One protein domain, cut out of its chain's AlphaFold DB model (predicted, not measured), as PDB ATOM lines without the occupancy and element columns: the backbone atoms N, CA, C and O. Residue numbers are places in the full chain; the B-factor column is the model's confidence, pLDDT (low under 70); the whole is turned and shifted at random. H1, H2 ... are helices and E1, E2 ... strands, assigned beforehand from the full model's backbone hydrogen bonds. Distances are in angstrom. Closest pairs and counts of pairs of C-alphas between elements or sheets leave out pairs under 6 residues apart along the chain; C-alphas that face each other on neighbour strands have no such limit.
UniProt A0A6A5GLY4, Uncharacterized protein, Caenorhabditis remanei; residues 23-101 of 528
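Overview. This is residues 23 to 101 of the 528 residues of an uncharacterized protein of Caenorhabditis remanei (UniProt A0A6A5GLY4). A two-stranded antiparallel hairpin, E1 and E2, has the helix H1 packed along it, and a second helix, H2, packs on H1 at a steep angle, away from the hairpin. The turn of the hairpin lies at one end of the longest axis and the link from H1 to H2 at the other, while the long unnamed stretch of residues 50 to 66 loops out toward the side of H2 and returns to the beginning of H1. The printed part has 79 residues, with two named strands followed by two named helices in the order E1, E2, H1, H2; the sheet's order is E1 - E2. The class is mixed, helices and strands, with under half of the residues in named elements. The whole is compact, with a radius of gyration of the C-alphas of 12.4 A, and its outline is only just elongated, spanning 39 by 26 by 21 A.

Along the chain. The printed part begins at Pro 23, whose C-alpha is at (66.867, 142.663, 105.795). Strand E1 is residues 30 to 36, from Val 30 to Ile 36, and measures 20.1 A from first to last C-alpha; its C-alpha 30 is at (58.518, 150.113, 92.606). Strand E2 is residues 43 to 49, from Ser 43 to Leu 49, and measures 19.7 A. After residues 50 to 66, helix H1 is residues 67 to 78, from Tyr 67 to Ser 78; it is the longest helix by residues and measures 16.0 A. Helix H2 is residues 90 to 100, from Arg 90 to Asp 100, and measures 15.2 A. Its last C-alpha, that of Asp 100, is at (54.032, 158.933, 112.308).

Arrangement. E1 and E2 form a hairpin and are antiparallel neighbours, with 154 degrees between their N-to-C directions. C-alphas 30 and 49 face each other at 4.8 A, and C-alphas 36 and 43 at 4.6 A. Across the pair, N 31 and O 48 are within hydrogen-bond range at 3.0 A, and so are N 44 and O 35 at 2.8 A. Just past E2, residues 52 to 53 make a short antiparallel pairing with residues 48 to 49 of E2. E1 and H1 have 9 pairs of C-alphas within 8 A, and their closest C-alphas are those of Val 30 and Ser 78, 5.9 A apart. E2 and H1 have 7 such pairs, and their closest C-alphas are those of His 45 and Tyr 67, 6.0 A apart. H1 touches H2 with its residues 72 to 76 alone; the closest C-alphas are those of Ile 73 and Thr 92, 5.7 A apart. The lines of H1 and H2 stand at a steep tilt of 60 degrees, and the two helices run opposite ways. H2 is apart from both E1 and E2. In H1 and H2 every O i to N i+4 pair is within hydrogen-bond range.

Size, cuts and confidence. The two C-alphas farthest apart are those of Lys 39 and Glu 82, 39.8 A, and the first and last printed C-alphas, those of Pro 23 and Asn 101, are 24.1 A apart. The printed part has no cut. The link from E1 to E2, with 6 residues, is short but not tight. The link from E2 to H1, with 17 residues, is long, and so is the link from H1 to H2, with 11 residues. The mean pLDDT of the printed part is 90.1, and the model's confidence is low, under 70, at residues 38 to 41, which lie in the link from E1 to E2.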
ATOM      1  N   PRO A  23      67.983 143.386 106.391       84.81
ATOM      2  CA  PRO A  23      66.867 142.663 105.795       84.81
ATOM      3  C   PRO A  23      67.058 142.530 104.280       84.81
ATOM      4  O   PRO A  23      67.471 143.474 103.605       84.81
ATOM      5  N   LYS A  24      66.766 141.345 103.734       89.69
ATOM      6  CA  LYS A  24      66.838 141.097 102.287       89.69
ATOM      7  C   LYS A  24      65.748 141.873 101.545       89.69
ATOM      8  O   LYS A  24      64.632 142.011 102.050       89.69
ATOM      9  N   LYS A  25      66.056 142.340 100.332       91.56
ATOM     10  CA  LYS A  25      65.071 142.943  99.426       91.56
ATOM     11  C   LYS A  25      63.996 141.902  99.093       91.56
ATOM     12  O   LYS A  25      64.310 140.786  98.686       91.56
ATOM     13  N   PHE A  26      62.734 142.269  99.307       92.31
ATOM     14  CA  PHE A  26      61.569 141.379  99.184       92.31
ATOM     15  C   PHE A  26      60.632 141.751  98.025       92.31
ATOM     16  O   PHE A  26      59.581 141.133  97.881       92.31
ATOM     17  N   TYR A  27      60.997 142.766  97.240       93.19
ATOM     18  CA  TYR A  27      60.213 143.330  96.143       93.19
ATOM     19  C   TYR A  27      61.074 143.483  94.884       93.19
ATOM     20  O   TYR A  27      62.301 143.615  94.975       93.19
ATOM     21  N   LYS A  28      60.442 143.474  93.710       89.88
ATOM     22  CA  LYS A  28      61.102 143.571  92.402       89.88
ATOM     23  C   LYS A  28      60.883 144.931  91.738       89.88
ATOM     24  O   LYS A  28      61.830 145.487  91.187       89.88
ATOM     25  N   GLU A  29      59.665 145.455  91.795       92.69
ATOM     26  CA  GLU A  29      59.223 146.661  91.097       92.69
ATOM     27  C   GLU A  29      58.673 147.692  92.088       92.69
ATOM     28  O   GLU A  29      58.049 147.359  93.098       92.69
ATOM     29  N   VAL A  30      58.942 148.966  91.797       95.94
ATOM     30  CA  VAL A  30      58.518 150.113  92.606       95.94
ATOM     31  C   VAL A  30      57.796 151.093  91.693       95.94
ATOM     32  O   VAL A  30      58.299 151.420  90.620       95.94
ATOM     33  N   SER A  31      56.617 151.554  92.101       93.88
ATOM     34  CA  SER A  31      55.821 152.518  91.339       93.88
ATOM     35  C   SER A  31      55.136 153.535  92.250       93.88
ATOM     36  O   SER A  31      55.002 153.326  93.456       93.88
ATOM     37  N   VAL A  32      54.717 154.664  91.677       94.88
ATOM     38  CA  VAL A  32      53.949 155.700  92.380       94.88
ATOM     39  C   VAL A  32      52.512 155.658  91.874       94.88
ATOM     40  O   VAL A  32      52.278 155.771  90.672       94.88
ATOM     41  N   ALA A  33      51.557 155.504  92.787       92.12
ATOM     42  CA  ALA A  33      50.138 155.673  92.510       92.12
ATOM     43  C   ALA A  33      49.695 157.084  92.904       92.12
ATOM     44  O   ALA A  33      49.999 157.556  94.003       92.12
ATOM     45  N   ASN A  34      48.953 157.725  92.006       89.69
ATOM     46  CA  ASN A  34      48.321 159.016  92.234       89.69
ATOM     47  C   ASN A  34      46.842 158.772  92.531       89.69
ATOM     48  O   ASN A  34      46.136 158.193  91.708       89.69
ATOM     49  N   GLU A  35      46.381 159.219  93.691       87.00
ATOM     50  CA  GLU A  35      44.974 159.236  94.081       87.00
ATOM     51  C   GLU A  35      44.551 160.682  94.358       87.00
ATOM     52  O   GLU A  35      45.380 161.533  94.682       87.00
ATOM     53  N   ILE A  36      43.258 160.970  94.248       82.44
ATOM     54  CA  ILE A  36      42.681 162.240  94.694       82.44
ATOM     55  C   ILE A  36      41.929 161.939  95.987       82.44
ATOM     56  O   ILE A  36      41.117 161.016  96.026       82.44
ATOM     57  N   ASP A  37      42.210 162.680  97.056       76.31
ATOM     58  CA  ASP A  37      41.461 162.535  98.302       76.31
ATOM     59  C   ASP A  37      40.081 163.175  98.156       76.31
ATOM     60  O   ASP A  37      39.950 164.398  98.156       76.31
ATOM     61  N   GLU A  38      39.045 162.341  98.078       68.69
ATOM     62  CA  GLU A  38      37.638 162.744  97.954       68.69
ATOM     63  C   GLU A  38      37.197 163.763  99.021       68.69
ATOM     64  O   GLU A  38      36.248 164.514  98.803       68.69
ATOM     65  N   LYS A  39      37.878 163.812 100.178       66.62
ATOM     66  CA  LYS A  39      37.535 164.708 101.292       66.62
ATOM     67  C   LYS A  39      38.192 166.082 101.231       66.62
ATOM     68  O   LYS A  39      37.655 167.019 101.816       66.62
ATOM     69  N   THR A  40      39.353 166.202 100.588       65.12
ATOM     70  CA  THR A  40      40.118 167.461 100.530       65.12
ATOM     71  C   THR A  40      40.303 167.997  99.112       65.12
ATOM     72  O   THR A  40      40.669 169.156  98.957       65.12
ATOM     73  N   GLY A  41      40.039 167.187  98.083       69.81
ATOM     74  CA  GLY A  41      40.299 167.511  96.677       69.81
ATOM     75  C   GLY A  41      41.784 167.491  96.294       69.81
ATOM     76  O   GLY A  41      42.112 167.744  95.138       69.81
ATOM     77  N   ASN A  42      42.679 167.187  97.237       75.75
ATOM     78  CA  ASN A  42      44.123 167.234  97.033       75.75
ATOM     79  C   ASN A  42      44.652 165.924  96.430       75.75
ATOM     80  O   ASN A  42      44.160 164.834  96.736       75.75
ATOM     81  N   SER A  43      45.705 166.020  95.618       80.62
ATOM     82  CA  SER A  43      46.426 164.854  95.107       80.62
ATOM     83  C   SER A  43      47.258 164.201  96.214       80.62
ATOM     84  O   SER A  43      48.178 164.812  96.760       80.62
ATOM     85  N   ILE A  44      46.958 162.940  96.525       88.50
ATOM     86  CA  ILE A  44      47.747 162.101  97.426       88.50
ATOM     87  C   ILE A  44      48.511 161.071  96.603       88.50
ATOM     88  O   ILE A  44      47.948 160.297  95.832       88.50
ATOM     89  N   HIS A  45      49.814 161.012  96.834       91.19
ATOM     90  CA  HIS A  45      50.722 160.083  96.188       91.19
ATOM     91  C   HIS A  45      51.108 158.976  97.170       91.19
ATOM     92  O   HIS A  45      51.470 159.238  98.322       91.19
ATOM     93  N   LYS A  46      51.031 157.726  96.711       93.31
ATOM     94  CA  LYS A  46      51.420 156.529  97.468       93.31
ATOM     95  C   LYS A  46      52.514 155.786  96.717       93.31
ATOM     96  O   LYS A  46      52.449 155.642  95.499       93.31
ATOM     97  N   VAL A  47      53.490 155.263  97.450       95.19
ATOM     98  CA  VAL A  47      54.528 154.387  96.890       95.19
ATOM     99  C   VAL A  47      54.056 152.934  96.986       95.19
ATOM    100  O   VAL A  47      53.538 152.512  98.022       95.19
ATOM    101  N   LEU A  48      54.217 152.181  95.902       95.31
ATOM    102  CA  LEU A  48      53.864 150.769  95.771       95.31
ATOM    103  C   LEU A  48      55.135 149.928  95.594       95.31
ATOM    104  O   LEU A  48      55.990 150.269  94.779       95.31
ATOM    105  N   LEU A  49      55.225 148.808  96.310       94.88
ATOM    106  CA  LEU A  49      56.254 147.771  96.170       94.88
ATOM    107  C   LEU A  49      55.569 146.477  95.720       94.88
ATOM    108  O   LEU A  49      54.757 145.943  96.477       94.88
ATOM    109  N   ASP A  50      55.833 145.986  94.507       92.25
ATOM    110  CA  ASP A  50      55.115 144.844  93.901       92.25
ATOM    111  C   ASP A  50      53.581 144.941  94.096       92.25
ATOM    112  O   ASP A  50      52.921 144.031  94.604       92.25
ATOM    113  N   HIS A  51      53.017 146.107  93.754       89.38
ATOM    114  CA  HIS A  51      51.600 146.485  93.926       89.38
ATOM    115  C   HIS A  51      51.089 146.597  95.380       89.38
ATOM    116  O   HIS A  51      49.908 146.870  95.595       89.38
ATOM    117  N   ARG A  52      51.940 146.438  96.400       92.38
ATOM    118  CA  ARG A  52      51.577 146.636  97.815       92.38
ATOM    119  C   ARG A  52      51.910 148.053  98.264       92.38
ATOM    120  O   ARG A  52      53.041 148.497  98.096       92.38
ATOM    121  N   VAL A  53      50.956 148.745  98.886       93.69
ATOM    122  CA  VAL A  53      51.190 150.088  99.445       93.69
ATOM    123  C   VAL A  53      52.272 150.072 100.525       93.69
ATOM    124  O   VAL A  53      52.238 149.246 101.442       93.69
ATOM    125  N   LEU A  54      53.217 151.007 100.422       93.94
ATOM    126  CA  LEU A  54      54.242 151.230 101.431       93.94
ATOM    127  C   LEU A  54      53.591 151.704 102.736       93.94
ATOM    128  O   LEU A  54      52.713 152.573 102.744       93.94
ATOM    129  N   LYS A  55      54.031 151.114 103.848       93.50
ATOM    130  CA  LYS A  55      53.573 151.453 105.194       93.50
ATOM    131  C   LYS A  55      54.702 152.043 106.024       93.50
ATOM    132  O   LYS A  55      55.861 151.671 105.850       93.50
ATOM    133  N   THR A  56      54.329 152.947 106.917       93.19
ATOM    134  CA  THR A  56      55.198 153.551 107.926       93.19
ATOM    135  C   THR A  56      55.494 152.560 109.059       93.19
ATOM    136  O   THR A  56      54.916 151.468 109.113       93.19
ATOM    137  N   GLN A  57      56.386 152.921 109.988       86.75
ATOM    138  CA  GLN A  57      56.709 152.061 111.136       86.75
ATOM    139  C   GLN A  57      55.534 151.977 112.127       86.75
ATOM    140  O   GLN A  57      55.308 150.927 112.725       86.75
ATOM    141  N   GLY A  58      54.712 153.029 112.211       85.94
ATOM    142  CA  GLY A  58      53.408 153.032 112.882       85.94
ATOM    143  C   GLY A  58      52.322 152.192 112.188       85.94
ATOM    144  O   GLY A  58      51.181 152.160 112.646       85.94
ATOM    145  N   GLY A  59      52.636 151.517 111.075       89.00
ATOM    146  CA  GLY A  59      51.717 150.647 110.335       89.00
ATOM    147  C   GLY A  59      50.685 151.381 109.471       89.00
ATOM    148  O   GLY A  59      49.853 150.724 108.832       89.00
ATOM    149  N   GLN A  60      50.746 152.714 109.421       91.38
ATOM    150  CA  GLN A  60      49.899 153.551 108.575       91.38
ATOM    151  C   GLN A  60      50.350 153.467 107.114       91.38
ATOM    152  O   GLN A  60      51.495 153.134 106.821       91.38
ATOM    153  N   VAL A  61      49.458 153.755 106.167       92.75
ATOM    154  CA  VAL A  61      49.836 153.857 104.745       92.75
ATOM    155  C   VAL A  61      50.565 155.178 104.526       92.75
ATOM    156  O   VAL A  61      50.029 156.216 104.914       92.75
ATOM    157  N   LEU A  62      51.743 155.152 103.893       93.88
ATOM    158  CA  LEU A  62      52.484 156.371 103.563       93.88
ATOM    159  C   LEU A  62      51.670 157.216 102.570       93.88
ATOM    160  O   LEU A  62      51.366 156.756 101.467       93.88
ATOM    161  N   LYS A  63      51.317 158.440 102.968       91.88
ATOM    162  CA  LYS A  63      50.583 159.415 102.154       91.88
ATOM    163  C   LYS A  63      51.453 160.645 101.953       91.88
ATOM    164  O   LYS A  63      51.849 161.286 102.922       91.88
ATOM    165  N   LEU A  64      51.743 160.979 100.701       91.19
ATOM    166  CA  LEU A  64      52.599 162.105 100.346       91.19
ATOM    167  C   LEU A  64      51.801 163.106  99.519       91.19
ATOM    168  O   LEU A  64      51.264 162.750  98.477       91.19
ATOM    169  N   ASN A  65      51.782 164.370  99.932       87.56
ATOM    170  CA  ASN A  65      51.110 165.430  99.170       87.56
ATOM    171  C   ASN A  65      51.934 165.870  97.942       87.56
ATOM    172  O   ASN A  65      51.456 166.638  97.122       87.56
ATOM    173  N   SER A  66      53.189 165.414  97.820       87.38
ATOM    174  CA  SER A  66      54.138 165.837  96.783       87.38
ATOM    175  C   SER A  66      54.546 164.684  95.876       87.38
ATOM    176  O   SER A  66      55.226 163.752  96.310       87.38
ATOM    177  N   TYR A  67      54.168 164.774  94.596       89.56
ATOM    178  CA  TYR A  67      54.576 163.814  93.569       89.56
ATOM    179  C   TYR A  67      56.106 163.737  93.406       89.56
ATOM    180  O   TYR A  67      56.639 162.626  93.442       89.56
ATOM    181  N   PRO A  68      56.861 164.860  93.336       91.94
ATOM    182  CA  PRO A  68      58.325 164.812  93.327       91.94
ATOM    183  C   PRO A  68      58.940 164.112  94.548       91.94
ATOM    184  O   PRO A  68      59.963 163.442  94.411       91.94
ATOM    185  N   LEU A  69      58.327 164.232  95.733       93.06
ATOM    186  CA  LEU A  69      58.774 163.514  96.933       93.06
ATOM    187  C   LEU A  69      58.473 162.013  96.842       93.06
ATOM    188  O   LEU A  69      59.332 161.201  97.179       93.06
ATOM    189  N   ALA A  70      57.289 161.639  96.354       93.75
ATOM    190  CA  ALA A  70      56.913 160.243  96.146       93.75
ATOM    191  C   ALA A  70      57.814 159.542  95.121       93.75
ATOM    192  O   ALA A  70      58.209 158.402  95.347       93.75
ATOM    193  N   LEU A  71      58.196 160.236  94.044       94.31
ATOM    194  CA  LEU A  71      59.138 159.726  93.049       94.31
ATOM    195  C   LEU A  71      60.559 159.580  93.620       94.31
ATOM    196  O   LEU A  71      61.200 158.558  93.396       94.31
ATOM    197  N   ALA A  72      61.038 160.554  94.401       95.12
ATOM    198  CA  ALA A  72      62.348 160.462  95.052       95.12
ATOM    199  C   ALA A  72      62.415 159.304  96.065       95.12
ATOM    200  O   ALA A  72      63.404 158.577  96.106       95.12
ATOM    201  N   ILE A  73      61.344 159.085  96.837       95.56
ATOM    202  CA  ILE A  73      61.227 157.924  97.729       95.56
ATOM    203  C   ILE A  73      61.151 156.633  96.909       95.56
ATOM    204  O   ILE A  73      61.872 155.690  97.213       95.56
ATOM    205  N   ALA A  74      60.356 156.571  95.838       95.38
ATOM    206  CA  ALA A  74      60.318 155.398  94.963       95.38
ATOM    207  C   ALA A  74      61.716 155.013  94.436       95.38
ATOM    208  O   ALA A  74      62.032 153.826  94.382       95.38
ATOM    209  N   GLU A  75      62.579 155.992  94.146       94.88
ATOM    210  CA  GLU A  75      63.963 155.749  93.720       94.88
ATOM    211  C   GLU A  75      64.902 155.311  94.866       94.88
ATOM    212  O   GLU A  75      65.763 154.453  94.666       94.88
ATOM    213  N   GLU A  76      64.699 155.778  96.107       94.81
ATOM    214  CA  GLU A  76      65.397 155.205  97.277       94.81
ATOM    215  C   GLU A  76      65.091 153.711  97.468       94.81
ATOM    216  O   GLU A  76      65.961 152.954  97.901       94.81
ATOM    217  N   TRP A  77      63.867 153.271  97.150       94.75
ATOM    218  CA  TRP A  77      63.480 151.857  97.194       94.75
ATOM    219  C   TRP A  77      63.935 151.095  95.933       94.75
ATOM    220  O   TRP A  77      64.390 149.952  96.036       94.75
ATOM    221  N   SER A  78      63.875 151.697  94.740       93.88
ATOM    222  CA  SER A  78      64.299 151.046  93.487       93.88
ATOM    223  C   SER A  78      65.789 150.658  93.535       93.88
ATOM    224  O   SER A  78      66.133 149.502  93.257       93.88
ATOM    225  N   SER A  79      66.632 151.587  94.005       93.38
ATOM    226  CA  SER A  79      68.099 151.513  94.074       93.38
ATOM    227  C   SER A  79      68.655 150.485  95.067       93.38
ATOM    228  O   SER A  79      69.835 150.136  94.996       93.38
ATOM    229  N   GLN A  80      67.825 149.933  95.960       92.88
ATOM    230  CA  GLN A  80      68.264 148.899  96.902       92.88
ATOM    231  C   GLN A  80      68.704 147.617  96.175       92.88
ATOM    232  O   GLN A  80      68.011 147.120  95.284       92.88
ATOM    233  N   ALA A  81      69.836 147.043  96.592       90.00
ATOM    234  CA  ALA A  81      70.406 145.820  96.019       90.00
ATOM    235  C   ALA A  81      69.842 144.543  96.694       90.00
ATOM    236  O   ALA A  81      68.639 144.425  96.897       90.00
ATOM    237  N   GLU A  82      70.680 143.557  97.046       89.06
ATOM    238  CA  GLU A  82      70.224 142.317  97.712       89.06
ATOM    239  C   GLU A  82      69.715 142.556  99.149       89.06
ATOM    240  O   GLU A  82      68.800 141.874  99.613       89.06
ATOM    241  N   PHE A  83      70.280 143.546  99.844       90.75
ATOM    242  CA  PHE A  83      69.967 143.883 101.233       90.75
ATOM    243  C   PHE A  83      69.582 145.356 101.345       90.75
ATOM    244  O   PHE A  83      70.286 146.213 100.807       90.75
ATOM    245  N   LEU A  84      68.519 145.653 102.093       90.56
ATOM    246  CA  LEU A  84      68.051 147.016 102.338       90.56
ATOM    247  C   LEU A  84      69.046 147.761 103.241       90.56
ATOM    248  O   LEU A  84      69.313 147.339 104.370       90.56
ATOM    249  N   GLN A  85      69.593 148.870 102.747       89.75
ATOM    250  CA  GLN A  85      70.478 149.754 103.498       89.75
ATOM    251  C   GLN A  85      69.664 150.919 104.071       89.75
ATOM    252  O   GLN A  85      69.600 151.992 103.481       89.75
ATOM    253  N   LEU A  86      69.062 150.733 105.251       87.81
ATOM    254  CA  LEU A  86      68.211 151.764 105.873       87.81
ATOM    255  C   LEU A  86      68.926 153.121 106.046       87.81
ATOM    256  O   LEU A  86      68.296 154.163 105.907       87.81
ATOM    257  N   GLY A  87      70.248 153.124 106.262       85.94
ATOM    258  CA  GLY A  87      71.058 154.349 106.340       85.94
ATOM    259  C   GLY A  87      71.180 155.141 105.026       85.94
ATOM    260  O   GLY A  87      71.551 156.310 105.068       85.94
ATOM    261  N   GLN A  88      70.850 154.540 103.876       88.06
ATOM    262  CA  GLN A  88      70.788 155.217 102.572       88.06
ATOM    263  C   GLN A  88      69.382 155.763 102.261       88.06
ATOM    264  O   GLN A  88      69.235 156.581 101.362       88.06
ATOM    265  N   MET A  89      68.351 155.345 103.003       93.12
ATOM    266  CA  MET A  89      66.938 155.654 102.730       93.12
ATOM    267  C   MET A  89      66.451 156.830 103.597       93.12
ATOM    268  O   MET A  89      65.519 156.709 104.399       93.12
ATOM    269  N   ARG A  90      67.158 157.964 103.507       94.56
ATOM    270  CA  ARG A  90      66.977 159.126 104.396       94.56
ATOM    271  C   ARG A  90      65.657 159.854 104.136       94.56
ATOM    272  O   ARG A  90      65.003 160.248 105.098       94.56
ATOM    273  N   LEU A  91      65.231 160.007 102.879       95.38
ATOM    274  CA  LEU A  91      63.962 160.654 102.519       95.38
ATOM    275  C   LEU A  91      62.767 159.819 102.987       95.38
ATOM    276  O   LEU A  91      61.805 160.377 103.513       95.38
ATOM    277  N   THR A  92      62.852 158.492 102.855       94.94
ATOM    278  CA  THR A  92      61.885 157.535 103.406       94.94
ATOM    279  C   THR A  92      61.800 157.676 104.925       94.94
ATOM    280  O   THR A  92      60.703 157.792 105.468       94.94
ATOM    281  N   GLY A  93      62.946 157.716 105.614       94.12
ATOM    282  CA  GLY A  93      63.010 157.915 107.064       94.12
ATOM    283  C   GLY A  93      62.373 159.234 107.510       94.12
ATOM    284  O   GLY A  93      61.533 159.232 108.406       94.12
ATOM    285  N   LEU A  94      62.705 160.346 106.845       94.69
ATOM    286  CA  LEU A  94      62.115 161.662 107.118       94.69
ATOM    287  C   LEU A  94      60.602 161.682 106.880       94.69
ATOM    288  O   LEU A  94      59.863 162.200 107.714       94.69
ATOM    289  N   ALA A  95      60.124 161.076 105.790       94.38
ATOM    290  CA  ALA A  95      58.696 160.988 105.497       94.38
ATOM    291  C   ALA A  95      57.935 160.118 106.515       94.38
ATOM    292  O   ALA A  95      56.823 160.471 106.905       94.38
ATOM    293  N   PHE A  96      58.536 159.023 106.996       94.62
ATOM    294  CA  PHE A  96      57.975 158.229 108.092       94.62
ATOM    295  C   PHE A  96      57.910 159.033 109.393       94.62
ATOM    296  O   PHE A  96      56.845 159.088 109.998       94.62
ATOM    297  N   THR A  97      58.986 159.714 109.792       93.44
ATOM    298  CA  THR A  97      58.996 160.563 110.998       93.44
ATOM    299  C   THR A  97      57.970 161.695 110.910       93.44
ATOM    300  O   THR A  97      57.262 161.950 111.881       93.44
ATOM    301  N   ALA A  98      57.837 162.338 109.745       92.62
ATOM    302  CA  ALA A  98      56.878 163.416 109.524       92.62
ATOM    303  C   ALA A  98      55.409 162.955 109.539       92.62
ATOM    304  O   ALA A  98      54.544 163.747 109.908       92.62
ATOM    305  N   GLN A  99      55.112 161.708 109.149       92.12
ATOM    306  CA  GLN A  99      53.746 161.175 109.174       92.12
ATOM    307  C   GLN A  99      53.390 160.484 110.501       92.12
ATOM    308  O   GLN A  99      52.285 160.683 111.000       92.12
ATOM    309  N   ASP A 100      54.287 159.668 111.060       92.12
ATOM    310  CA  ASP A 100      54.032 158.933 112.308       92.12
ATOM    311  C   ASP A 100      54.155 159.833 113.549       92.12
ATOM    312  O   ASP A 100      53.561 159.513 114.574       92.12
ATOM    313  N   ASN A 101      54.929 160.928 113.466       91.81
ATOM    314  CA  ASN A 101      55.220 161.889 114.542       91.81
ATOM    315  C   ASN A 101      55.345 161.234 115.941       91.81
ATOM    316  O   ASN A 101      54.578 161.557 116.849       91.81
TER     317      ASN A 101